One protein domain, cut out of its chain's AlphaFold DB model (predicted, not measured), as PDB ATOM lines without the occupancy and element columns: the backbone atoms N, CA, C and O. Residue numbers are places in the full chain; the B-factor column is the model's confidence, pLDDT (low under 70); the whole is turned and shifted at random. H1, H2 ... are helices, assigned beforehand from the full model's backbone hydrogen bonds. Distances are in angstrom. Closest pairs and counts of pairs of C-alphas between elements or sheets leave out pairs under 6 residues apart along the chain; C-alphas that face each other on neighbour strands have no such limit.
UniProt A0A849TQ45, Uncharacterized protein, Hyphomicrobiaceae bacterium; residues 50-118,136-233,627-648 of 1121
ATOM      1  N   GLU A  50     -26.517  25.786  20.235       51.44
ATOM      2  CA  GLU A  50     -26.341  24.734  21.252       51.44
ATOM      3  C   GLU A  50     -26.457  25.275  22.687       51.44
ATOM      4  O   GLU A  50     -27.082  24.628  23.527       51.44
ATOM      5  N   LEU A  51     -25.920  26.465  22.985       48.75
ATOM      6  CA  LEU A  51     -26.012  27.094  24.311       48.75
ATOM      7  C   LEU A  51     -27.428  27.604  24.632       48.75
ATOM      8  O   LEU A  51     -27.869  27.483  25.775       48.75
ATOM      9  N   PHE A  52     -28.160  28.134  23.646       49.62
ATOM     10  CA  PHE A  52     -29.538  28.610  23.832       49.62
ATOM     11  C   PHE A  52     -30.536  27.460  24.008       49.62
ATOM     12  O   PHE A  52     -31.456  27.580  24.819       49.62
ATOM     13  N   PHE A  53     -30.356  26.348  23.284       49.78
ATOM     14  CA  PHE A  53     -31.320  25.243  23.275       49.78
ATOM     15  C   PHE A  53     -31.027  24.117  24.281       49.78
ATOM     16  O   PHE A  53     -31.960  23.404  24.643       49.78
ATOM     17  N   SER A  54     -29.796  23.962  24.787       53.59
ATOM     18  CA  SER A  54     -29.475  22.935  25.804       53.59
ATOM     19  C   SER A  54     -29.636  23.416  27.252       53.59
ATOM     20  O   SER A  54     -29.884  22.602  28.140       53.59
ATOM     21  N   ASN A  55     -29.513  24.725  27.511       56.91
ATOM     22  CA  ASN A  55     -29.619  25.286  28.860       56.91
ATOM     23  C   ASN A  55     -30.019  26.777  28.831       56.91
ATOM     24  O   ASN A  55     -29.212  27.684  29.041       56.91
ATOM     25  N   TRP A  56     -31.306  27.054  28.601       60.88
ATOM     26  CA  TRP A  56     -31.840  28.416  28.430       60.88
ATOM     27  C   TRP A  56     -31.524  29.382  29.591       60.88
ATOM     28  O   TRP A  56     -31.384  30.585  29.377       60.88
ATOM     29  N   ARG A  57     -31.365  28.872  30.822       58.72
ATOM     30  CA  ARG A  57     -30.991  29.674  32.004       58.72
ATOM     31  C   ARG A  57     -29.581  30.262  31.888       58.72
ATOM     32  O   ARG A  57     -29.364  31.405  32.279       58.72
ATOM     33  N   LEU A  58     -28.646  29.498  31.324       63.72
ATOM     34  CA  LEU A  58     -27.267  29.932  31.080       63.72
ATOM     35  C   LEU A  58     -27.210  30.997  29.990       63.72
ATOM     36  O   LEU A  58     -26.552  32.023  30.154       63.72
ATOM     37  N   ALA A  59     -27.961  30.787  28.909       63.19
ATOM     38  CA  ALA A  59     -28.082  31.764  27.839       63.19
ATOM     39  C   ALA A  59     -28.693  33.086  28.336       63.19
ATOM     40  O   ALA A  59     -28.208  34.157  27.977       63.19
ATOM     41  N   LEU A  60     -29.701  33.030  29.214       69.06
ATOM     42  CA  LEU A  60     -30.348  34.220  29.771       69.06
ATOM     43  C   LEU A  60     -29.432  35.007  30.723       69.06
ATOM     44  O   LEU A  60     -29.341  36.226  30.606       69.06
ATOM     45  N   LEU A  61     -28.703  34.340  31.625       69.19
ATOM     46  CA  LEU A  61     -27.752  35.012  32.524       69.19
ATOM     47  C   LEU A  61     -26.550  35.598  31.765       69.19
ATOM     48  O   LEU A  61     -26.149  36.729  32.031       69.19
ATOM     49  N   GLY A  62     -26.014  34.877  30.774       69.31
ATOM     50  CA  GLY A  62     -24.927  35.379  29.929       69.31
ATOM     51  C   GLY A  62     -25.347  36.572  29.063       69.31
ATOM     52  O   GLY A  62     -24.634  37.570  28.995       69.31
ATOM     53  N   THR A  63     -26.532  36.515  28.445       73.00
ATOM     54  CA  THR A  63     -27.062  37.633  27.641       73.00
ATOM     55  C   THR A  63     -27.400  38.852  28.495       73.00
ATOM     56  O   THR A  63     -27.095  39.970  28.083       73.00
ATOM     57  N   THR A  64     -27.939  38.657  29.702       78.38
ATOM     58  CA  THR A  64     -28.201  39.752  30.652       78.38
ATOM     59  C   THR A  64     -26.904  40.469  31.039       78.38
ATOM     60  O   THR A  64     -26.860  41.697  31.009       78.38
ATOM     61  N   GLY A  65     -25.821  39.727  31.304       76.69
ATOM     62  CA  GLY A  65     -24.507  40.308  31.603       76.69
ATOM     63  C   GLY A  65     -23.945  41.144  30.452       76.69
ATOM     64  O   GLY A  65     -23.449  42.244  30.678       76.69
ATOM     65  N   VAL A  66     -24.095  40.678  29.208       78.75
ATOM     66  CA  VAL A  66     -23.667  41.430  28.015       78.75
ATOM     67  C   VAL A  66     -24.494  42.704  27.823       78.75
ATOM     68  O   VAL A  66     -23.927  43.764  27.567       78.75
ATOM     69  N   VAL A  67     -25.820  42.632  27.971       82.94
ATOM     70  CA  VAL A  67     -26.706  43.802  27.837       82.94
ATOM     71  C   VAL A  67     -26.407  44.843  28.917       82.94
ATOM     72  O   VAL A  67     -26.313  46.030  28.607       82.94
ATOM     73  N   LEU A  68     -26.194  44.414  30.163       84.19
ATOM     74  CA  LEU A  68     -25.836  45.309  31.264       84.19
ATOM     75  C   LEU A  68     -24.445  45.930  31.080       84.19
ATOM     76  O   LEU A  68     -24.295  47.125  31.319       84.19
ATOM     77  N   SER A  69     -23.454  45.178  30.587       84.69
ATOM     78  CA  SER A  69     -22.140  45.740  30.236       84.69
ATOM     79  C   SER A  69     -22.213  46.745  29.086       84.69
ATOM     80  O   SER A  69     -21.465  47.717  29.083       84.69
ATOM     81  N   LEU A  70     -23.117  46.562  28.116       82.81
ATOM     82  CA  LEU A  70     -23.347  47.555  27.060       82.81
ATOM     83  C   LEU A  70     -24.048  48.811  27.598       82.81
ATOM     84  O   LEU A  70     -23.688  49.916  27.201       82.81
ATOM     85  N   ALA A  71     -25.006  48.657  28.516       84.00
ATOM     86  CA  ALA A  71     -25.680  49.780  29.167       84.00
ATOM     87  C   ALA A  71     -24.721  50.586  30.062       84.00
ATOM     88  O   ALA A  71     -24.655  51.807  29.933       84.00
ATOM     89  N   SER A  72     -23.923  49.906  30.894       85.81
ATOM     90  CA  SER A  72     -22.837  50.514  31.683       85.81
ATOM     91  C   SER A  72     -21.771  51.149  30.786       85.81
ATOM     92  O   SER A  72     -21.284  52.257  31.024       85.81
ATOM     93  N   GLY A  73     -21.440  50.475  29.682       86.38
ATOM     94  CA  GLY A  73     -20.523  50.990  28.676       86.38
ATOM     95  C   GLY A  73     -21.029  52.273  28.022       86.38
ATOM     96  O   GLY A  73     -20.243  53.181  27.786       86.38
ATOM     97  N   TRP A  74     -22.330  52.410  27.778       87.25
ATOM     98  CA  TRP A  74     -22.887  53.641  27.220       87.25
ATOM     99  C   TRP A  74     -22.702  54.840  28.160       87.25
ATOM    100  O   TRP A  74     -22.208  55.882  27.726       87.25
ATOM    101  N   THR A  75     -23.030  54.690  29.448       87.50
ATOM    102  CA  THR A  75     -22.891  55.771  30.443       87.50
ATOM    103  C   THR A  75     -21.428  56.112  30.716       87.50
ATOM    104  O   THR A  75     -21.070  57.286  30.823       87.50
ATOM    105  N   THR A  76     -20.559  55.100  30.751       87.94
ATOM    106  CA  THR A  76     -19.109  55.280  30.911       87.94
ATOM    107  C   THR A  76     -18.503  56.001  29.703       87.94
ATOM    108  O   THR A  76     -17.686  56.909  29.863       87.94
ATOM    109  N   TRP A  77     -18.920  55.631  28.488       88.75
ATOM    110  CA  TRP A  77     -18.448  56.250  27.251       88.75
ATOM    111  C   TRP A  77     -18.851  57.716  27.163       88.75
ATOM    112  O   TRP A  77     -18.010  58.553  26.837       88.75
ATOM    113  N   ASP A  78     -20.105  58.037  27.477       85.06
ATOM    114  CA  ASP A  78     -20.605  59.408  27.425       85.06
ATOM    115  C   ASP A  78     -19.900  60.311  28.452       85.06
ATOM    116  O   ASP A  78     -19.419  61.395  28.110       85.06
ATOM    117  N   GLY A  79     -19.706  59.827  29.683       84.12
ATOM    118  CA  GLY A  79     -18.950  60.551  30.708       84.12
ATOM    119  C   GLY A  79     -17.487  60.772  30.326       84.12
ATOM    120  O   GLY A  79     -16.937  61.858  30.498       84.12
ATOM    121  N   MET A  80     -16.850  59.770  29.724       84.12
ATOM    122  CA  MET A  80     -15.467  59.898  29.279       84.12
ATOM    123  C   MET A  80     -15.334  60.751  28.011       84.12
ATOM    124  O   MET A  80     -14.354  61.475  27.869       84.12
ATOM    125  N   LYS A  81     -16.319  60.743  27.101       83.31
ATOM    126  CA  LYS A  81     -16.389  61.673  25.958       83.31
ATOM    127  C   LYS A  81     -16.458  63.119  26.441       83.31
ATOM    128  O   LYS A  81     -15.755  63.975  25.908       83.31
ATOM    129  N   ASN A  82     -17.258  63.372  27.474       74.88
ATOM    130  CA  ASN A  82     -17.359  64.679  28.116       74.88
ATOM    131  C   ASN A  82     -16.037  65.139  28.757       74.88
ATOM    132  O   ASN A  82     -15.840  66.341  28.926       74.88
ATOM    133  N   PHE A  83     -15.142  64.206  29.091       74.00
ATOM    134  CA  PHE A  83     -13.855  64.480  29.726       74.00
ATOM    135  C   PHE A  83     -12.697  64.648  28.728       74.00
ATOM    136  O   PHE A  83     -11.890  65.561  28.866       74.00
ATOM    137  N   THR A  84     -12.594  63.772  27.727       78.56
ATOM    138  CA  THR A  84     -11.470  63.759  26.772       78.56
ATOM    139  C   THR A  84     -11.703  64.641  25.549       78.56
ATOM    140  O   THR A  84     -10.745  64.991  24.867       78.56
ATOM    141  N   GLY A  85     -12.963  64.957  25.225       76.12
ATOM    142  CA  GLY A  85     -13.346  65.621  23.975       76.12
ATOM    143  C   GLY A  85     -13.194  64.751  22.717       76.12
ATOM    144  O   GLY A  85     -13.590  65.180  21.637       76.12
ATOM    145  N   GLU A  86     -12.675  63.523  22.845       84.94
ATOM    146  CA  GLU A  86     -12.327  62.625  21.737       84.94
ATOM    147  C   GLU A  86     -13.178  61.338  21.787       84.94
ATOM    148  O   GLU A  86     -12.911  60.438  22.593       84.94
ATOM    149  N   PRO A  87     -14.205  61.190  20.927       82.75
ATOM    150  CA  PRO A  87     -15.209  60.129  21.055       82.75
ATOM    151  C   PRO A  87     -14.660  58.715  20.815       82.75
ATOM    152  O   PRO A  87     -15.146  57.758  21.424       82.75
ATOM    153  N   ILE A  88     -13.651  58.573  19.947       82.00
ATOM    154  CA  ILE A  88     -13.072  57.275  19.563       82.00
ATOM    155  C   ILE A  88     -12.175  56.728  20.677       82.00
ATOM    156  O   ILE A  88     -12.271  55.550  21.024       82.00
ATOM    157  N   LEU A  89     -11.335  57.585  21.265       80.88
ATOM    158  CA  LEU A  89     -10.459  57.200  22.372       80.88
ATOM    159  C   LEU A  89     -11.294  56.760  23.581       80.88
ATOM    160  O   LEU A  89     -11.049  55.692  24.142       80.88
ATOM    161  N   SER A  90     -12.337  57.527  23.914       85.94
ATOM    162  CA  SER A  90     -13.269  57.178  24.989       85.94
ATOM    163  C   SER A  90     -13.970  55.842  24.736       85.94
ATOM    164  O   SER A  90     -14.117  55.043  25.659       85.94
ATOM    165  N   ALA A  91     -14.366  55.539  23.496       83.56
ATOM    166  CA  ALA A  91     -15.006  54.260  23.176       83.56
ATOM    167  C   ALA A  91     -14.052  53.068  23.378       83.56
ATOM    168  O   ALA A  91     -14.438  52.070  23.985       83.56
ATOM    169  N   MET A  92     -12.794  53.183  22.933       82.88
ATOM    170  CA  MET A  92     -11.786  52.127  23.102       82.88
ATOM    171  C   MET A  92     -11.464  51.858  24.575       82.88
ATOM    172  O   MET A  92     -11.401  50.700  24.989       82.88
ATOM    173  N   VAL A  93     -11.293  52.917  25.374       84.00
ATOM    174  CA  VAL A  93     -11.036  52.789  26.816       84.00
ATOM    175  C   VAL A  93     -12.241  52.172  27.523       84.00
ATOM    176  O   VAL A  93     -12.071  51.261  28.330       84.00
ATOM    177  N   THR A  94     -13.463  52.583  27.168       87.56
ATOM    178  CA  THR A  94     -14.689  52.025  27.763       87.56
ATOM    179  C   THR A  94     -14.845  50.543  27.455       87.56
ATOM    180  O   THR A  94     -15.146  49.758  28.350       87.56
ATOM    181  N   PHE A  95     -14.590  50.139  26.207       86.62
ATOM    182  CA  PHE A  95     -14.614  48.732  25.818       86.62
ATOM    183  C   PHE A  95     -13.591  47.909  26.614       86.62
ATOM    184  O   PHE A  95     -13.909  46.814  27.073       86.62
ATOM    185  N   GLY A  96     -12.391  48.456  26.837       84.38
ATOM    186  CA  GLY A  96     -11.373  47.842  27.688       84.38
ATOM    187  C   GLY A  96     -11.831  47.674  29.141       84.38
ATOM    188  O   GLY A  96     -11.734  46.574  29.681       84.38
ATOM    189  N   ILE A  97     -12.379  48.730  29.752       87.06
ATOM    190  CA  ILE A  97     -12.866  48.707  31.142       87.06
ATOM    191  C   ILE A  97     -13.998  47.684  31.303       87.06
ATOM    192  O   ILE A  97     -13.911  46.810  32.164       87.06
ATOM    193  N   GLN A  98     -15.019  47.739  30.445       87.38
ATOM    194  CA  GLN A  98     -16.185  46.850  30.521       87.38
ATOM    195  C   GLN A  98     -15.825  45.391  30.213       87.38
ATOM    196  O   GLN A  98     -16.293  44.477  30.894       87.38
ATOM    197  N   GLY A  99     -14.954  45.163  29.225       82.50
ATOM    198  CA  GLY A  99     -14.478  43.827  28.872       82.50
ATOM    199  C   GLY A  99     -13.693  43.170  30.007       82.50
ATOM    200  O   GLY A  99     -13.967  42.024  30.362       82.50
ATOM    201  N   VAL A 100     -12.759  43.903  30.626       85.69
ATOM    202  CA  VAL A 100     -12.010  43.408  31.792       85.69
ATOM    203  C   VAL A 100     -12.950  43.172  32.973       85.69
ATOM    204  O   VAL A 100     -12.872  42.120  33.603       85.69
ATOM    205  N   MET A 101     -13.877  44.092  33.243       85.94
ATOM    206  CA  MET A 101     -14.820  43.980  34.358       85.94
ATOM    207  C   MET A 101     -15.685  42.713  34.266       85.94
ATOM    208  O   MET A 101     -15.793  41.977  35.249       85.94
ATOM    209  N   LEU A 102     -16.233  42.407  33.084       83.88
ATOM    210  CA  LEU A 102     -17.057  41.215  32.865       83.88
ATOM    211  C   LEU A 102     -16.245  39.912  32.991       83.88
ATOM    212  O   LEU A 102     -16.685  38.972  33.653       83.88
ATOM    213  N   ILE A 103     -15.047  39.859  32.394       83.00
ATOM    214  CA  ILE A 103     -14.167  38.678  32.456       83.00
ATOM    215  C   ILE A 103     -13.740  38.398  33.899       83.00
ATOM    216  O   ILE A 103     -13.781  37.257  34.357       83.00
ATOM    217  N   VAL A 104     -13.349  39.435  34.638       85.31
ATOM    218  CA  VAL A 104     -12.894  39.289  36.022       85.31
ATOM    219  C   VAL A 104     -14.041  38.893  36.944       85.31
ATOM    220  O   VAL A 104     -13.843  38.026  37.790       85.31
ATOM    221  N   ALA A 105     -15.244  39.449  36.759       84.44
ATOM    222  CA  ALA A 105     -16.427  39.029  37.511       84.44
ATOM    223  C   ALA A 105     -16.717  37.528  37.329       84.44
ATOM    224  O   ALA A 105     -17.012  36.829  38.301       84.44
ATOM    225  N   TRP A 106     -16.555  37.013  36.107       82.00
ATOM    226  CA  TRP A 106     -16.692  35.585  35.822       82.00
ATOM    227  C   TRP A 106     -15.589  34.751  36.504       82.00
ATOM    228  O   TRP A 106     -15.899  33.792  37.212       82.00
ATOM    229  N   LEU A 107     -14.315  35.142  36.381       80.19
ATOM    230  CA  LEU A 107     -13.185  34.440  37.018       80.19
ATOM    231  C   LEU A 107     -13.288  34.409  38.551       80.19
ATOM    232  O   LEU A 107     -12.926  33.417  39.193       80.19
ATOM    233  N   ILE A 108     -13.795  35.489  39.150       80.56
ATOM    234  CA  ILE A 108     -14.101  35.543  40.580       80.56
ATOM    235  C   ILE A 108     -15.175  34.496  40.911       80.56
ATOM    236  O   ILE A 108     -14.976  33.706  41.834       80.56
ATOM    237  N   GLY A 109     -16.259  34.419  40.132       74.19
ATOM    238  CA  GLY A 109     -17.306  33.405  40.305       74.19
ATOM    239  C   GLY A 109     -16.798  31.964  40.243       74.19
ATOM    240  O   GLY A 109     -17.109  31.168  41.129       74.19
ATOM    241  N   GLU A 110     -15.942  31.638  39.274       73.69
ATOM    242  CA  GLU A 110     -15.326  30.306  39.151       73.69
ATOM    243  C   GLU A 110     -14.436  29.958  40.363       73.69
ATOM    244  O   GLU A 110     -14.411  28.824  40.859       73.69
ATOM    245  N   SER A 111     -13.740  30.959  40.903       70.81
ATOM    246  CA  SER A 111     -12.866  30.793  42.066       70.81
ATOM    247  C   SER A 111     -13.640  30.537  43.365       70.81
ATOM    248  O   SER A 111     -13.194  29.748  44.201       70.81
ATOM    249  N   PHE A 112     -14.814  31.157  43.542       65.94
ATOM    250  CA  PHE A 112     -15.701  30.852  44.674       65.94
ATOM    251  C   PHE A 112     -16.288  29.447  44.580       65.94
ATOM    252  O   PHE A 112     -16.297  28.727  45.580       65.94
ATOM    253  N   ALA A 113     -16.696  29.027  43.384       61.38
ATOM    254  CA  ALA A 113     -17.265  27.702  43.158       61.38
ATOM    255  C   ALA A 113     -16.272  26.563  43.466       61.38
ATOM    256  O   ALA A 113     -16.641  25.547  44.051       61.38
ATOM    257  N   THR A 114     -14.995  26.733  43.107       61.81
ATOM    258  CA  THR A 114     -13.945  25.711  43.301       61.81
ATOM    259  C   THR A 114     -13.348  25.692  44.714       61.81
ATOM    260  O   THR A 114     -12.816  24.668  45.153       61.81
ATOM    261  N   GLY A 115     -13.427  26.806  45.446       57.22
ATOM    262  CA  GLY A 115     -12.849  26.946  46.784       57.22
ATOM    263  C   GLY A 115     -13.675  26.333  47.920       57.22
ATOM    264  O   GLY A 115     -13.097  25.942  48.932       57.22
ATOM    265  N   MET A 116     -14.998  26.211  47.758       58.78
ATOM    266  CA  MET A 116     -15.914  25.803  48.837       58.78
ATOM    267  C   MET A 116     -15.928  24.290  49.148       58.78
ATOM    268  O   MET A 116     -16.336  23.915  50.242       58.78
ATOM    269  N   ASN A 117     -15.436  23.423  48.251       58.28
ATOM    270  CA  ASN A 117     -15.548  21.952  48.375       58.28
ATOM    271  C   ASN A 117     -14.253  21.224  48.811       58.28
ATOM    272  O   ASN A 117     -14.146  20.001  48.691       58.28
ATOM    273  N   GLN A 118     -13.243  21.944  49.310       58.84
ATOM    274  CA  GLN A 118     -11.970  21.345  49.743       58.84
ATOM    275  C   GLN A 118     -12.026  20.903  51.215       58.84
ATOM    276  O   GLN A 118     -12.179  21.735  52.108       58.84
ATOM    277  N   LEU A 136     -10.064  31.671  74.936       50.97
ATOM    278  CA  LEU A 136     -11.172  32.518  74.482       50.97
ATOM    279  C   LEU A 136     -11.415  33.685  75.445       50.97
ATOM    280  O   LEU A 136     -11.604  34.809  74.993       50.97
ATOM    281  N   LYS A 137     -11.343  33.439  76.761       57.34
ATOM    282  CA  LYS A 137     -11.442  34.489  77.787       57.34
ATOM    283  C   LYS A 137     -10.284  35.483  77.689       57.34
ATOM    284  O   LYS A 137     -10.527  36.682  77.744       57.34
ATOM    285  N   ALA A 138      -9.062  34.997  77.466       58.00
ATOM    286  CA  ALA A 138      -7.891  35.845  77.248       58.00
ATOM    287  C   ALA A 138      -8.028  36.704  75.977       58.00
ATOM    288  O   ALA A 138      -7.731  37.899  75.999       58.00
ATOM    289  N   ALA A 139      -8.545  36.131  74.887       56.19
ATOM    290  CA  ALA A 139      -8.764  36.853  73.637       56.19
ATOM    291  C   ALA A 139      -9.854  37.930  73.774       56.19
ATOM    292  O   ALA A 139      -9.626  39.072  73.393       56.19
ATOM    293  N   LEU A 140     -10.985  37.602  74.410       63.03
ATOM    294  CA  LEU A 140     -12.062  38.558  74.703       63.03
ATOM    295  C   LEU A 140     -11.592  39.675  75.642       63.03
ATOM    296  O   LEU A 140     -11.941  40.835  75.428       63.03
ATOM    297  N   SER A 141     -10.754  39.350  76.634       65.88
ATOM    298  CA  SER A 141     -10.151  40.357  77.510       65.88
ATOM    299  C   SER A 141      -9.184  41.274  76.766       65.88
ATOM    300  O   SER A 141      -9.227  42.478  76.979       65.88
ATOM    301  N   LEU A 142      -8.372  40.751  75.841       66.19
ATOM    302  CA  LEU A 142      -7.476  41.564  75.012       66.19
ATOM    303  C   LEU A 142      -8.265  42.496  74.089       66.19
ATOM    304  O   LEU A 142      -7.925  43.670  73.980       66.19
ATOM    305  N   THR A 143      -9.357  42.022  73.483       63.78
ATOM    306  CA  THR A 143     -10.228  42.868  72.655       63.78
ATOM    307  C   THR A 143     -10.886  43.978  73.482       63.78
ATOM    308  O   THR A 143     -10.873  45.132  73.061       63.78
ATOM    309  N   LEU A 144     -11.393  43.667  74.680       71.62
ATOM    310  CA  LEU A 144     -11.967  44.658  75.604       71.62
ATOM    311  C   LEU A 144     -10.931  45.683  76.084       71.62
ATOM    312  O   LEU A 144     -11.230  46.874  76.123       71.62
ATOM    313  N   VAL A 145      -9.707  45.244  76.387       74.00
ATOM    314  CA  VAL A 145      -8.594  46.131  76.761       74.00
ATOM    315  C   VAL A 145      -8.207  47.041  75.593       74.00
ATOM    316  O   VAL A 145      -8.033  48.238  75.796       74.00
ATOM    317  N   GLY A 146      -8.151  46.523  74.361       66.62
ATOM    318  CA  GLY A 146      -7.909  47.336  73.164       66.62
ATOM    319  C   GLY A 146      -8.977  48.417  72.957       66.62
ATOM    320  O   GLY A 146      -8.642  49.575  72.717       66.62
ATOM    321  N   ILE A 147     -10.258  48.068  73.131       69.25
ATOM    322  CA  ILE A 147     -11.382  49.019  73.043       69.25
ATOM    323  C   ILE A 147     -11.295  50.079  74.149       69.25
ATOM    324  O   ILE A 147     -11.473  51.264  73.871       69.25
ATOM    325  N   ALA A 148     -10.983  49.683  75.385       69.38
ATOM    326  CA  ALA A 148     -10.850  50.606  76.511       69.38
ATOM    327  C   ALA A 148      -9.686  51.597  76.323       69.38
ATOM    328  O   ALA A 148      -9.835  52.782  76.614       69.38
ATOM    329  N   VAL A 149      -8.552  51.141  75.779       70.31
ATOM    330  CA  VAL A 149      -7.392  51.995  75.470       70.31
ATOM    331  C   VAL A 149      -7.713  52.997  74.350       70.31
ATOM    332  O   VAL A 149      -7.345  54.167  74.452       70.31
ATOM    333  N   LEU A 150      -8.461  52.578  73.321       65.69
ATOM    334  CA  LEU A 150      -8.932  53.469  72.252       65.69
ATOM    335  C   LEU A 150      -9.958  54.496  72.756       65.69
ATOM    336  O   LEU A 150      -9.868  55.676  72.416       65.69
ATOM    337  N   ALA A 151     -10.899  54.069  73.601       61.66
ATOM    338  CA  ALA A 151     -11.886  54.954  74.212       61.66
ATOM    339  C   ALA A 151     -11.229  55.977  75.154       61.66
ATOM    340  O   ALA A 151     -11.583  57.153  75.119       61.66
ATOM    341  N   GLY A 152     -10.222  55.564  75.931       58.75
ATOM    342  CA  GLY A 152      -9.436  56.460  76.784       58.75
ATOM    343  C   GLY A 152      -8.693  57.541  75.991       58.75
ATOM    344  O   GLY A 152      -8.717  58.709  76.380       58.75
ATOM    345  N   GLY A 153      -8.111  57.188  74.838       60.09
ATOM    346  CA  GLY A 153      -7.503  58.158  73.919       60.09
ATOM    347  C   GLY A 153      -8.518  59.146  73.323       60.09
ATOM    348  O   GLY A 153      -8.241  60.343  73.251       60.09
ATOM    349  N   GLY A 154      -9.713  58.666  72.960       52.50
ATOM    350  CA  GLY A 154     -10.800  59.503  72.435       52.50
ATOM    351  C   GLY A 154     -11.382  60.473  73.468       52.50
ATOM    352  O   GLY A 154     -11.632  61.635  73.153       52.50
ATOM    353  N   ILE A 155     -11.531  60.036  74.721       55.59
ATOM    354  CA  ILE A 155     -12.014  60.878  75.827       55.59
ATOM    355  C   ILE A 155     -10.965  61.936  76.207       55.59
ATOM    356  O   ILE A 155     -11.318  63.092  76.436       55.59
ATOM    357  N   ALA A 156      -9.673  61.591  76.198       53.03
ATOM    358  CA  ALA A 156      -8.595  62.553  76.444       53.03
ATOM    359  C   ALA A 156      -8.546  63.683  75.393       53.03
ATOM    360  O   ALA A 156      -8.241  64.822  75.744       53.03
ATOM    361  N   HIS A 157      -8.904  63.390  74.137       51.91
ATOM    362  CA  HIS A 157      -9.009  64.382  73.060       51.91
ATOM    363  C   HIS A 157     -10.255  65.281  73.191       51.91
ATOM    364  O   HIS A 157     -10.241  66.428  72.752       51.91
ATOM    365  N   LEU A 158     -11.342  64.783  73.794       52.19
ATOM    366  CA  LEU A 158     -12.598  65.531  73.934       52.19
ATOM    367  C   LEU A 158     -12.623  66.469  75.152       52.19
ATOM    368  O   LEU A 158     -13.362  67.449  75.145       52.19
ATOM    369  N   VAL A 159     -11.835  66.181  76.196       52.22
ATOM    370  CA  VAL A 159     -11.974  66.829  77.517       52.22
ATOM    371  C   VAL A 159     -10.943  67.939  77.795       52.22
ATOM    372  O   VAL A 159     -11.132  68.711  78.733       52.22
ATOM    373  N   LYS A 160      -9.877  68.117  76.998       42.22
ATOM    374  CA  LYS A 160      -8.899  69.204  77.235       42.22
ATOM    375  C   LYS A 160      -8.384  69.875  75.962       42.22
ATOM    376  O   LYS A 160      -7.578  69.310  75.230       42.22
ATOM    377  N   SER A 161      -8.727  71.152  75.794       44.97
ATOM    378  CA  SER A 161      -8.031  72.104  74.921       44.97
ATOM    379  C   SER A 161      -6.643  72.439  75.495       44.97
ATOM    380  O   SER A 161      -6.462  73.481  76.126       44.97
ATOM    381  N   GLY A 162      -5.674  71.528  75.354       45.78
ATOM    382  CA  GLY A 162      -4.292  71.794  75.781       45.78
ATOM    383  C   GLY A 162      -3.341  70.603  75.947       45.78
ATOM    384  O   GLY A 162      -2.282  70.786  76.540       45.78
ATOM    385  N   VAL A 163      -3.675  69.395  75.481       46.66
ATOM    386  CA  VAL A 163      -2.742  68.248  75.507       46.66
ATOM    387  C   VAL A 163      -2.055  68.123  74.143       46.66
ATOM    388  O   VAL A 163      -2.710  68.266  73.118       46.66
ATOM    389  N   SER A 164      -0.739  67.896  74.131       51.75
ATOM    390  CA  SER A 164       0.079  67.770  72.918       51.75
ATOM    391  C   SER A 164      -0.375  66.621  71.999       51.75
ATOM    392  O   SER A 164      -0.744  65.543  72.472       51.75
ATOM    393  N   ASP A 165      -0.285  66.844  70.680       56.91
ATOM    394  CA  ASP A 165      -0.777  65.973  69.591       56.91
ATOM    395  C   ASP A 165      -0.219  64.530  69.569       56.91
ATOM    396  O   ASP A 165      -0.744  63.671  68.853       56.91
ATOM    397  N   ASP A 166       0.825  64.230  70.345       56.06
ATOM    398  CA  ASP A 166       1.494  62.924  70.325       56.06
ATOM    399  C   ASP A 166       0.777  61.854  71.163       56.06
ATOM    400  O   ASP A 166       0.716  60.688  70.766       56.06
ATOM    401  N   LEU A 167       0.170  62.232  72.294       54.44
ATOM    402  CA  LEU A 167      -0.422  61.280  73.240       54.44
ATOM    403  C   LEU A 167      -1.623  60.491  72.658       54.44
ATOM    404  O   LEU A 167      -1.661  59.266  72.812       54.44
ATOM    405  N   PRO A 168      -2.587  61.123  71.949       60.31
ATOM    406  CA  PRO A 168      -3.737  60.416  71.375       60.31
ATOM    407  C   PRO A 168      -3.327  59.428  70.276       60.31
ATOM    408  O   PRO A 168      -3.917  58.354  70.149       60.31
ATOM    409  N   ARG A 169      -2.280  59.756  69.504       58.97
ATOM    410  CA  ARG A 169      -1.760  58.897  68.431       58.97
ATOM    411  C   ARG A 169      -1.122  57.630  68.992       58.97
ATOM    412  O   ARG A 169      -1.380  56.544  68.478       58.97
ATOM    413  N   THR A 170      -0.346  57.729  70.072       60.81
ATOM    414  CA  THR A 170       0.279  56.557  70.707       60.81
ATOM    415  C   THR A 170      -0.763  55.588  71.277       60.81
ATOM    416  O   THR A 170      -0.648  54.378  71.070       60.81
ATOM    417  N   PHE A 171      -1.823  56.096  71.918       64.62
ATOM    418  CA  PHE A 171      -2.929  55.260  72.401       64.62
ATOM    419  C   PHE A 171      -3.732  54.621  71.261       64.62
ATOM    420  O   PHE A 171      -4.135  53.463  71.382       64.62
ATOM    421  N   ALA A 172      -3.894  55.316  70.131       65.94
ATOM    422  CA  ALA A 172      -4.523  54.756  68.936       65.94
ATOM    423  C   ALA A 172      -3.729  53.570  68.355       65.94
ATOM    424  O   ALA A 172      -4.314  52.527  68.056       65.94
ATOM    425  N   TYR A 173      -2.399  53.681  68.252       67.38
ATOM    426  CA  TYR A 173      -1.557  52.592  67.736       67.38
ATOM    427  C   TYR A 173      -1.506  51.382  68.677       67.38
ATOM    428  O   TYR A 173      -1.642  50.246  68.222       67.38
ATOM    429  N   ILE A 174      -1.355  51.607  69.987       67.94
ATOM    430  CA  ILE A 174      -1.296  50.525  70.982       67.94
ATOM    431  C   ILE A 174      -2.659  49.832  71.106       67.94
ATOM    432  O   ILE A 174      -2.736  48.603  71.055       67.94
ATOM    433  N   GLY A 175      -3.742  50.608  71.205       69.00
ATOM    434  CA  GLY A 175      -5.105  50.080  71.261       69.00
ATOM    435  C   GLY A 175      -5.485  49.320  69.988       69.00
ATOM    436  O   GLY A 175      -6.032  48.222  70.069       69.00
ATOM    437  N   GLY A 176      -5.105  49.843  68.817       61.69
ATOM    438  CA  GLY A 176      -5.306  49.185  67.525       61.69
ATOM    439  C   GLY A 176      -4.538  47.866  67.387       61.69
ATOM    440  O   GLY A 176      -5.109  46.872  66.940       61.69
ATOM    441  N   ALA A 177      -3.275  47.815  67.825       64.25
ATOM    442  CA  ALA A 177      -2.464  46.597  67.778       64.25
ATOM    443  C   ALA A 177      -3.015  45.492  68.700       64.25
ATOM    444  O   ALA A 177      -3.130  44.336  68.287       64.25
ATOM    445  N   ILE A 178      -3.411  45.843  69.926       69.56
ATOM    446  CA  ILE A 178      -3.997  44.906  70.900       69.56
ATOM    447  C   ILE A 178      -5.342  44.363  70.398       69.56
ATOM    448  O   ILE A 178      -5.610  43.161  70.487       69.56
ATOM    449  N   LEU A 179      -6.166  45.234  69.814       72.25
ATOM    450  CA  LEU A 179      -7.461  44.870  69.249       72.25
ATOM    451  C   LEU A 179      -7.308  43.940  68.039       72.25
ATOM    452  O   LEU A 179      -8.023  42.941  67.956       72.25
ATOM    453  N   ALA A 180      -6.339  44.205  67.157       65.00
ATOM    454  CA  ALA A 180      -6.030  43.351  66.011       65.00
ATOM    455  C   ALA A 180      -5.579  41.944  66.441       65.00
ATOM    456  O   ALA A 180      -6.057  40.952  65.890       65.00
ATOM    457  N   VAL A 181      -4.721  41.838  67.463       69.00
ATOM    458  CA  VAL A 181      -4.278  40.543  68.012       69.00
ATOM    459  C   VAL A 181      -5.441  39.787  68.663       69.00
ATOM    460  O   VAL A 181      -5.613  38.594  68.407       69.00
ATOM    461  N   GLY A 182      -6.281  40.469  69.449       62.56
ATOM    462  CA  GLY A 182      -7.467  39.865  70.065       62.56
ATOM    463  C   GLY A 182      -8.460  39.331  69.027       62.56
ATOM    464  O   GLY A 182      -8.903  38.185  69.120       62.56
ATOM    465  N   LEU A 183      -8.744  40.115  67.982       59.81
ATOM    466  CA  LEU A 183      -9.617  39.709  66.876       59.81
ATOM    467  C   LEU A 183      -9.054  38.526  66.084       59.81
ATOM    468  O   LEU A 183      -9.813  37.624  65.736       59.81
ATOM    469  N   LEU A 184      -7.742  38.484  65.842       57.91
ATOM    470  CA  LEU A 184      -7.090  37.401  65.098       57.91
ATOM    471  C   LEU A 184      -7.149  36.065  65.866       57.91
ATOM    472  O   LEU A 184      -7.375  35.006  65.278       57.91
ATOM    473  N   ILE A 185      -7.045  36.101  67.197       57.72
ATOM    474  CA  ILE A 185      -7.173  34.904  68.043       57.72
ATOM    475  C   ILE A 185      -8.631  34.413  68.105       57.72
ATOM    476  O   ILE A 185      -8.869  33.210  67.999       57.72
ATOM    477  N   VAL A 186      -9.617  35.313  68.210       59.91
ATOM    478  CA  VAL A 186     -11.051  34.946  68.179       59.91
ATOM    479  C   VAL A 186     -11.454  34.385  66.807       59.91
ATOM    480  O   VAL A 186     -12.137  33.360  66.725       59.91
ATOM    481  N   ALA A 187     -10.964  35.005  65.732       51.91
ATOM    482  CA  ALA A 187     -11.169  34.600  64.345       51.91
ATOM    483  C   ALA A 187     -10.743  33.146  64.078       51.91
ATOM    484  O   ALA A 187     -11.478  32.376  63.465       51.91
ATOM    485  N   THR A 188      -9.584  32.726  64.587       53.69
ATOM    486  CA  THR A 188      -9.054  31.376  64.314       53.69
ATOM    487  C   THR A 188      -9.813  30.236  65.007       53.69
ATOM    488  O   THR A 188      -9.642  29.077  64.616       53.69
ATOM    489  N   ARG A 189     -10.658  30.514  66.014       53.44
ATOM    490  CA  ARG A 189     -11.296  29.473  66.847       53.44
ATOM    491  C   ARG A 189     -12.824  29.381  66.777       53.44
ATOM    492  O   ARG A 189     -13.369  28.368  67.212       53.44
ATOM    493  N   ALA A 190     -13.529  30.363  66.220       51.38
ATOM    494  CA  ALA A 190     -14.990  30.320  66.130       51.38
ATOM    495  C   ALA A 190     -15.480  29.353  65.028       51.38
ATOM    496  O   ALA A 190     -15.263  29.569  63.837       51.38
ATOM    497  N   HIS A 191     -16.185  28.288  65.421       47.47
ATOM    498  CA  HIS A 191     -16.690  27.249  64.511       47.47
ATOM    499  C   HIS A 191     -17.741  27.759  63.501       47.47
ATOM    500  O   HIS A 191     -17.819  27.231  62.396       47.47
ATOM    501  N   THR A 192     -18.497  28.809  63.838       49.69
ATOM    502  CA  THR A 192     -19.460  29.495  62.953       49.69
ATOM    503  C   THR A 192     -18.800  30.398  61.914       49.69
ATOM    504  O   THR A 192     -19.386  30.663  60.870       49.69
ATOM    505  N   LEU A 193     -17.564  30.840  62.158       42.28
ATOM    506  CA  LEU A 193     -16.819  31.669  61.216       42.28
ATOM    507  C   LEU A 193     -15.983  30.847  60.226       42.28
ATOM    508  O   LEU A 193     -15.468  31.428  59.280       42.28
ATOM    509  N   ARG A 194     -15.870  29.515  60.366       46.78
ATOM    510  CA  ARG A 194     -15.105  28.684  59.410       46.78
ATOM    511  C   ARG A 194     -15.601  28.835  57.967       46.78
ATOM    512  O   ARG A 194     -14.773  29.045  57.094       46.78
ATOM    513  N   GLY A 195     -16.917  28.889  57.736       51.38
ATOM    514  CA  GLY A 195     -17.473  29.155  56.400       51.38
ATOM    515  C   GLY A 195     -17.144  30.553  55.851       51.38
ATOM    516  O   GLY A 195     -16.895  30.710  54.658       51.38
ATOM    517  N   TYR A 196     -17.053  31.566  56.721       46.38
ATOM    518  CA  TYR A 196     -16.632  32.923  56.346       46.38
ATOM    519  C   TYR A 196     -15.111  33.036  56.143       46.38
ATOM    520  O   TYR A 196     -14.662  33.814  55.304       46.38
ATOM    521  N   PHE A 197     -14.311  32.246  56.867       47.59
ATOM    522  CA  PHE A 197     -12.859  32.163  56.683       47.59
ATOM    523  C   PHE A 197     -12.458  31.356  55.450       47.59
ATOM    524  O   PHE A 197     -11.447  31.672  54.829       47.59
ATOM    525  N   ASP A 198     -13.257  30.371  55.048       54.56
ATOM    526  CA  ASP A 198     -13.063  29.672  53.781       54.56
ATOM    527  C   ASP A 198     -13.379  30.607  52.598       54.56
ATOM    528  O   ASP A 198     -12.575  30.705  51.669       54.56
ATOM    529  N   ALA A 199     -14.446  31.416  52.686       53.34
ATOM    530  CA  ALA A 199     -14.735  32.475  51.712       53.34
ATOM    531  C   ALA A 199     -13.655  33.576  51.685       53.34
ATOM    532  O   ALA A 199     -13.214  33.984  50.610       53.34
ATOM    533  N   SER A 200     -13.165  34.030  52.845       55.09
ATOM    534  CA  SER A 200     -12.111  35.054  52.904       55.09
ATOM    535  C   SER A 200     -10.749  34.522  52.453       55.09
ATOM    536  O   SER A 200      -9.991  35.242  51.809       55.09
ATOM    537  N   ARG A 201     -10.444  33.240  52.678       62.97
ATOM    538  CA  ARG A 201      -9.255  32.572  52.126       62.97
ATOM    539  C   ARG A 201      -9.297  32.521  50.600       62.97
ATOM    540  O   ARG A 201      -8.262  32.725  49.965       62.97
ATOM    541  N   VAL A 202     -10.467  32.258  50.015       62.91
ATOM    542  CA  VAL A 202     -10.672  32.316  48.560       62.91
ATOM    543  C   VAL A 202     -10.531  33.753  48.052       62.91
ATOM    544  O   VAL A 202      -9.807  33.971  47.080       62.91
ATOM    545  N   MET A 203     -11.108  34.742  48.748       60.44
ATOM    546  CA  MET A 203     -10.927  36.170  48.438       60.44
ATOM    547  C   MET A 203      -9.457  36.602  48.486       60.44
ATOM    548  O   MET A 203      -9.001  37.293  47.585       60.44
ATOM    549  N   VAL A 204      -8.684  36.162  49.486       63.69
ATOM    550  CA  VAL A 204      -7.253  36.492  49.613       63.69
ATOM    551  C   VAL A 204      -6.430  35.836  48.503       63.69
ATOM    552  O   VAL A 204      -5.578  36.489  47.905       63.69
ATOM    553  N   LYS A 205      -6.702  34.567  48.162       68.00
ATOM    554  CA  LYS A 205      -6.034  33.886  47.034       68.00
ATOM    555  C   LYS A 205      -6.346  34.532  45.680       68.00
ATOM    556  O   LYS A 205      -5.531  34.440  44.769       68.00
ATOM    557  N   THR A 206      -7.494  35.196  45.565       74.56
ATOM    558  CA  THR A 206      -7.940  35.912  44.361       74.56
ATOM    559  C   THR A 206      -7.884  37.431  44.512       74.56
ATOM    560  O   THR A 206      -8.478  38.149  43.711       74.56
ATOM    561  N   ALA A 207      -7.139  37.950  45.496       73.50
ATOM    562  CA  ALA A 207      -7.131  39.376  45.826       73.50
ATOM    563  C   ALA A 207      -6.740  40.256  44.631       73.50
ATOM    564  O   ALA A 207      -7.279  41.343  44.463       73.50
ATOM    565  N   VAL A 208      -5.857  39.762  43.758       81.81
ATOM    566  CA  VAL A 208      -5.468  40.455  42.521       81.81
ATOM    567  C   VAL A 208      -6.666  40.657  41.585       81.81
ATOM    568  O   VAL A 208      -6.834  41.747  41.047       81.81
ATOM    569  N   LEU A 209      -7.531  39.646  41.433       83.62
ATOM    570  CA  LEU A 209      -8.752  39.751  40.629       83.62
ATOM    571  C   LEU A 209      -9.729  40.751  41.251       83.62
ATOM    572  O   LEU A 209     -10.280  41.586  40.543       83.62
ATOM    573  N   TRP A 210      -9.884  40.734  42.575       82.62
ATOM    574  CA  TRP A 210     -10.725  41.695  43.291       82.62
ATOM    575  C   TRP A 210     -10.234  43.139  43.164       82.62
ATOM    576  O   TRP A 210     -11.037  44.033  42.914       82.62
ATOM    577  N   VAL A 211      -8.926  43.380  43.286       85.88
ATOM    578  CA  VAL A 211      -8.334  44.715  43.097       85.88
ATOM    579  C   VAL A 211      -8.530  45.191  41.661       85.88
ATOM    580  O   VAL A 211      -8.926  46.335  41.449       85.88
ATOM    581  N   MET A 212      -8.304  44.316  40.678       86.00
ATOM    582  CA  MET A 212      -8.503  44.647  39.268       86.00
ATOM    583  C   MET A 212      -9.976  44.957  38.969       86.00
ATOM    584  O   MET A 212     -10.268  45.953  38.313       86.00
ATOM    585  N   PHE A 213     -10.903  44.167  39.521       87.25
ATOM    586  CA  PHE A 213     -12.341  44.408  39.412       87.25
ATOM    587  C   PHE A 213     -12.741  45.752  40.027       87.25
ATOM    588  O   PHE A 213     -13.368  46.564  39.357       87.25
ATOM    589  N   LEU A 214     -12.344  46.021  41.275       87.56
ATOM    590  CA  LEU A 214     -12.690  47.259  41.978       87.56
ATOM    591  C   LEU A 214     -12.083  48.500  41.313       87.56
ATOM    592  O   LEU A 214     -12.728  49.542  41.284       87.56
ATOM    593  N   ALA A 215     -10.881  48.401  40.739       87.19
ATOM    594  CA  ALA A 215     -10.273  49.494  39.982       87.19
ATOM    595  C   ALA A 215     -11.046  49.800  38.683       87.19
ATOM    596  O   ALA A 215     -11.322  50.965  38.382       87.19
ATOM    597  N   CYS A 216     -11.443  48.767  37.930       88.31
ATOM    598  CA  CYS A 216     -12.282  48.919  36.737       88.31
ATOM    599  C   CYS A 216     -13.693  49.422  37.084       88.31
ATOM    600  O   CYS A 216     -14.211  50.307  36.409       88.31
ATOM    601  N   MET A 217     -14.284  48.930  38.172       88.50
ATOM    602  CA  MET A 217     -15.578  49.389  38.673       88.50
ATOM    603  C   MET A 217     -15.514  50.857  39.110       88.50
ATOM    604  O   MET A 217     -16.347  51.652  38.702       88.50
ATOM    605  N   ALA A 218     -14.510  51.262  39.891       88.12
ATOM    606  CA  ALA A 218     -14.384  52.647  40.351       88.12
ATOM    607  C   ALA A 218     -14.222  53.634  39.184       88.12
ATOM    608  O   ALA A 218     -14.816  54.711  39.195       88.12
ATOM    609  N   THR A 219     -13.450  53.253  38.161       87.25
ATOM    610  CA  THR A 219     -13.288  54.066  36.946       87.25
ATOM    611  C   THR A 219     -14.576  54.127  36.119       87.25
ATOM    612  O   THR A 219     -14.959  55.214  35.693       87.25
ATOM    613  N   SER A 220     -15.286  53.009  35.953       88.94
ATOM    614  CA  SER A 220     -16.595  52.945  35.283       88.94
ATOM    615  C   SER A 220     -17.672  53.782  35.996       88.94
ATOM    616  O   SER A 220     -18.301  54.644  35.373       88.94
ATOM    617  N   VAL A 221     -17.821  53.617  37.316       88.94
ATOM    618  CA  VAL A 221     -18.755  54.382  38.160       88.94
ATOM    619  C   VAL A 221     -18.467  55.876  38.088       88.94
ATOM    620  O   VAL A 221     -19.401  56.663  37.954       88.94
ATOM    621  N   PHE A 222     -17.195  56.282  38.152       87.00
ATOM    622  CA  PHE A 222     -16.810  57.693  38.118       87.00
ATOM    623  C   PHE A 222     -17.268  58.391  36.828       87.00
ATOM    624  O   PHE A 222     -17.914  59.439  36.888       87.00
ATOM    625  N   PHE A 223     -16.987  57.804  35.661       86.94
ATOM    626  CA  PHE A 223     -17.406  58.396  34.387       86.94
ATOM    627  C   PHE A 223     -18.917  58.270  34.164       86.94
ATOM    628  O   PHE A 223     -19.550  59.227  33.719       86.94
ATOM    629  N   SER A 224     -19.523  57.141  34.538       87.69
ATOM    630  CA  SER A 224     -20.980  56.972  34.473       87.69
ATOM    631  C   SER A 224     -21.719  58.002  35.331       87.69
ATOM    632  O   SER A 224     -22.743  58.537  34.904       87.69
ATOM    633  N   PHE A 225     -21.183  58.332  36.508       86.44
ATOM    634  CA  PHE A 225     -21.720  59.371  37.377       86.44
ATOM    635  C   PHE A 225     -21.698  60.758  36.715       86.44
ATOM    636  O   PHE A 225     -22.720  61.432  36.770       86.44
ATOM    637  N   ASP A 226     -20.610  61.185  36.055       81.56
ATOM    638  CA  ASP A 226     -20.586  62.497  35.374       81.56
ATOM    639  C   ASP A 226     -21.647  62.588  34.262       81.56
ATOM    640  O   ASP A 226     -22.354  63.596  34.154       81.56
ATOM    641  N   SER A 227     -21.812  61.520  33.474       83.25
ATOM    642  CA  SER A 227     -22.858  61.446  32.443       83.25
ATOM    643  C   SER A 227     -24.259  61.560  33.058       83.25
ATOM    644  O   SER A 227     -25.035  62.450  32.686       83.25
ATOM    645  N   LEU A 228     -24.560  60.741  34.073       79.56
ATOM    646  CA  LEU A 228     -25.847  60.741  34.776       79.56
ATOM    647  C   LEU A 228     -26.125  62.082  35.463       79.56
ATOM    648  O   LEU A 228     -27.216  62.627  35.332       79.56
ATOM    649  N   PHE A 229     -25.131  62.651  36.140       74.56
ATOM    650  CA  PHE A 229     -25.243  63.931  36.831       74.56
ATOM    651  C   PHE A 229     -25.548  65.073  35.856       74.56
ATOM    652  O   PHE A 229     -26.436  65.886  36.107       74.56
ATOM    653  N   SER A 230     -24.872  65.108  34.703       71.06
ATOM    654  CA  SER A 230     -25.116  66.132  33.683       71.06
ATOM    655  C   SER A 230     -26.483  66.014  33.002       71.06
ATOM    656  O   SER A 230     -27.035  67.031  32.580       71.06
ATOM    657  N   THR A 231     -27.036  64.799  32.945       73.62
ATOM    658  CA  THR A 231     -28.359  64.508  32.376       73.62
ATOM    659  C   THR A 231     -29.483  64.817  33.368       73.62
ATOM    660  O   THR A 231     -30.527  65.331  32.978       73.62
ATOM    661  N   ILE A 232     -29.265  64.534  34.655       69.00
ATOM    662  CA  ILE A 232     -30.242  64.763  35.728       69.00
ATOM    663  C   ILE A 232     -30.286  66.246  36.140       69.00
ATOM    664  O   ILE A 232     -31.331  66.713  36.585       69.00
ATOM    665  N   PHE A 233     -29.192  67.004  35.967       65.19
ATOM    666  CA  PHE A 233     -29.095  68.396  36.422       65.19
ATOM    667  C   PHE A 233     -28.959  69.414  35.262       65.19
ATOM    668  O   PHE A 233     -27.852  69.641  34.744       65.19
ATOM    669  N   ALA A 627     -25.506  56.458  43.203       85.00
ATOM    670  CA  ALA A 627     -26.176  55.211  43.561       85.00
ATOM    671  C   ALA A 627     -26.594  54.408  42.320       85.00
ATOM    672  O   ALA A 627     -26.383  53.197  42.281       85.00
ATOM    673  N   ILE A 628     -27.127  55.073  41.288       84.62
ATOM    674  CA  ILE A 628     -27.481  54.434  40.012       84.62
ATOM    675  C   ILE A 628     -26.228  53.893  39.312       84.62
ATOM    676  O   ILE A 628     -26.236  52.747  38.864       84.62
ATOM    677  N   ALA A 629     -25.138  54.666  39.264       87.06
ATOM    678  CA  ALA A 629     -23.880  54.226  38.659       87.06
ATOM    679  C   ALA A 629     -23.305  52.978  39.360       87.06
ATOM    680  O   ALA A 629     -22.958  51.999  38.700       87.06
ATOM    681  N   ILE A 630     -23.285  52.961  40.699       87.44
ATOM    682  CA  ILE A 630     -22.857  51.791  41.486       87.44
ATOM    683  C   ILE A 630     -23.790  50.598  41.257       87.44
ATOM    684  O   ILE A 630     -23.320  49.462  41.152       87.44
ATOM    685  N   ALA A 631     -25.105  50.827  41.188       86.44
ATOM    686  CA  ALA A 631     -26.088  49.767  40.994       86.44
ATOM    687  C   ALA A 631     -25.906  49.060  39.644       86.44
ATOM    688  O   ALA A 631     -25.925  47.832  39.602       86.44
ATOM    689  N   ILE A 632     -25.672  49.813  38.565       84.44
ATOM    690  CA  ILE A 632     -25.442  49.255  37.225       84.44
ATOM    691  C   ILE A 632     -24.210  48.334  37.227       84.44
ATOM    692  O   ILE A 632     -24.313  47.176  36.817       84.44
ATOM    693  N   ASP A 633     -23.075  48.790  37.760       86.56
ATOM    694  CA  ASP A 633     -21.848  47.981  37.782       86.56
ATOM    695  C   ASP A 633     -21.939  46.792  38.755       86.56
ATOM    696  O   ASP A 633     -21.405  45.712  38.488       86.56
ATOM    697  N   SER A 634     -22.698  46.934  39.847       85.06
ATOM    698  CA  SER A 634     -23.000  45.827  40.765       85.06
ATOM    699  C   SER A 634     -23.873  44.751  40.108       85.06
ATOM    700  O   SER A 634     -23.692  43.562  40.371       85.06
ATOM    701  N   LEU A 635     -24.802  45.136  39.227       84.88
ATOM    702  CA  LEU A 635     -25.605  44.188  38.452       84.88
ATOM    703  C   LEU A 635     -24.747  43.432  37.428       84.88
ATOM    704  O   LEU A 635     -24.932  42.225  37.266       84.88
ATOM    705  N   VAL A 636     -23.772  44.099  36.795       83.94
ATOM    706  CA  VAL A 636     -22.786  43.435  35.920       83.94
ATOM    707  C   VAL A 636     -21.973  42.406  36.712       83.94
ATOM    708  O   VAL A 636     -21.842  41.261  36.278       83.94
ATOM    709  N   PHE A 637     -21.495  42.772  37.908       84.88
ATOM    710  CA  PHE A 637     -20.786  41.850  38.799       84.88
ATOM    711  C   PHE A 637     -21.627  40.625  39.163       84.88
ATOM    712  O   PHE A 637     -21.172  39.492  39.007       84.88
ATOM    713  N   MET A 638     -22.865  40.843  39.612       81.25
ATOM    714  CA  MET A 638     -23.776  39.762  39.996       81.25
ATOM    715  C   MET A 638     -24.085  38.843  38.816       81.25
ATOM    716  O   MET A 638     -24.081  37.623  38.969       81.25
ATOM    717  N   SER A 639     -24.286  39.404  37.622       78.88
ATOM    718  CA  SER A 639     -24.494  38.610  36.413       78.88
ATOM    719  C   SER A 639     -23.277  37.743  36.077       78.88
ATOM    720  O   SER A 639     -23.450  36.583  35.705       78.88
ATOM    721  N   GLY A 640     -22.056  38.268  36.242       75.44
ATOM    722  CA  GLY A 640     -20.816  37.505  36.058       75.44
ATOM    723  C   GLY A 640     -20.632  36.398  37.103       75.44
ATOM    724  O   GLY A 640     -20.304  35.263  36.756       75.44
ATOM    725  N   LEU A 641     -20.923  36.696  38.373       75.94
ATOM    726  CA  LEU A 641     -20.805  35.756  39.490       75.94
ATOM    727  C   LEU A 641     -21.789  34.582  39.366       75.94
ATOM    728  O   LEU A 641     -21.404  33.418  39.494       75.94
ATOM    729  N   PHE A 642     -23.068  34.871  39.102       69.62
ATOM    730  CA  PHE A 642     -24.098  33.838  38.963       69.62
ATOM    731  C   PHE A 642     -23.998  33.080  37.638       69.62
ATOM    732  O   PHE A 642     -24.302  31.887  37.604       69.62
ATOM    733  N   GLY A 643     -23.518  33.730  36.573       66.62
ATOM    734  CA  GLY A 643     -23.214  33.069  35.304       66.62
ATOM    735  C   GLY A 643     -22.188  31.943  35.461       66.62
ATOM    736  O   GLY A 643     -22.367  30.870  34.887       66.62
ATOM    737  N   ALA A 644     -21.170  32.137  36.308       63.75
ATOM    738  CA  ALA A 644     -20.142  31.134  36.590       63.75
ATOM    739  C   ALA A 644     -20.684  29.884  37.311       63.75
ATOM    740  O   ALA A 644     -20.313  28.759  36.983       63.75
ATOM    741  N   ASN A 645     -21.598  30.070  38.270       57.88
ATOM    742  CA  ASN A 645     -22.140  28.984  39.100       57.88
ATOM    743  C   ASN A 645     -23.106  28.047  38.354       57.88
ATOM    744  O   ASN A 645     -23.373  26.941  38.820       57.88
ATOM    745  N   ALA A 646     -23.637  28.463  37.202       54.19
ATOM    746  CA  ALA A 646     -24.603  27.678  36.439       54.19
ATOM    747  C   ALA A 646     -23.963  26.599  35.530       54.19
ATOM    748  O   ALA A 646     -24.676  25.715  35.059       54.19
ATOM    749  N   VAL A 647     -22.637  26.616  35.311       55.47
ATOM    750  CA  VAL A 647     -21.887  25.634  34.481       55.47
ATOM    751  C   VAL A 647     -21.263  24.516  35.343       55.47
ATOM    752  O   VAL A 647     -20.177  24.011  35.068       55.47
ATOM    753  N   ARG A 648     -21.912  24.132  36.446       60.97
ATOM    754  CA  ARG A 648     -21.345  23.176  37.407       60.97
ATOM    755  C   ARG A 648     -21.536  21.724  36.958       60.97
ATOM    756  O   ARG A 648     -22.651  21.307  36.657       60.97
TER     757      ARG A 648
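AT A GLANCE: This is residues 50 to 118, 136 to 233 and 627 to 648 of the 1121 residues of an uncharacterized protein of Hyphomicrobiaceae bacterium (UniProt A0A849TQ45). Two lobes stand with an open gap between them: an up-and-down bundle of four helices, H2, H3, H7 and H8, most of them packed at steep tilts to one another, and a slim helical hairpin of H4 and H5. The short H6 bridges the gap at one end, and the small H1 makes a corner at the start of H2. The printed part has 189 residues with eight named helices, H1 to H8 in order along the chain, and no named strand; the class is all helix. The whole is loose, with a radius of gyration of the C-alphas of 23.4 A, and flat, spanning 64 by 48 by 24 A.

IN THESE COORDINATES: The longest helices by residues are H2, residues 56 to 84, 40.8 A, and H3, residues 87 to 115, 42.1 A. H2 begins with C-alpha 56 at (-31.840, 28.416, 28.430). H1 is residues 50 to 54. H7 is residues 207 to 232, 35.8 A, and H8 is residues 627 to 645, 26.9 A, ending with C-alpha 645 at (-22.140, 28.984, 39.100). H6 is residues 194 to 205. H5 is residues 166 to 189, 36.0 A, and H4 is residues 136 to 159, 34.5 A, beginning with C-alpha 136 at (-11.172, 32.518, 74.482).

HOW THE PARTS SIT: H2, H3, H7 and H8 form an up and down bundle, each running against the one before it in the chain. H2 and H3 are a hairpin and touch, closest at the C-alphas of Lys 81 and Pro 87, 5.3 A, at a steep tilt of 38 degrees, only just past shallow. H3 touches H8 with residues 101 to 113 alone, closest at the C-alphas of Gly 109 and Leu 641, 4.3 A. H7 touches H2 with residues 220 to 228 alone, closest at the C-alphas of Thr 76 and Ser 224, 4.4 A. H1 and H2 touch only at the corner, closest at the C-alphas of Phe 52 and Ala 59, 5.3 A. H6 touches H3 with residues 198 to 202 alone, closest at the C-alphas of Gly 115 and Val 202, 6.1 A. H5 and H6 are near each other, with 5 pairs of C-alphas within 10 A. H4 and H5, a hairpin, touch at a shallow tilt of 22 degrees, opposite ways, closest at the C-alphas of Gly 146 and Gly 175, 4.4 A. H5 is apart from H3, H7 and H8. Every O i to N i+4 pair is within hydrogen-bond range in H1, H2, H3, H4, H6 and H7; H5 has 19 of 20 and H8 14 of 15.

THE WHOLE: The C-alphas of Glu 50 and Gly 162, the two farthest apart, are 75.3 A apart. Residues 119 to 135 and 234 to 626 are not printed; the C-alphas of 118 and 136 are 27.2 A apart, those of 233 and 627 15.3 A. Of the links that are printed whole, none is long. Residues 158 to 164 stand free. The mean pLDDT of the printed part is 70.5, and 95 residues are under 70, among them 150 to 178 and 180 to 205.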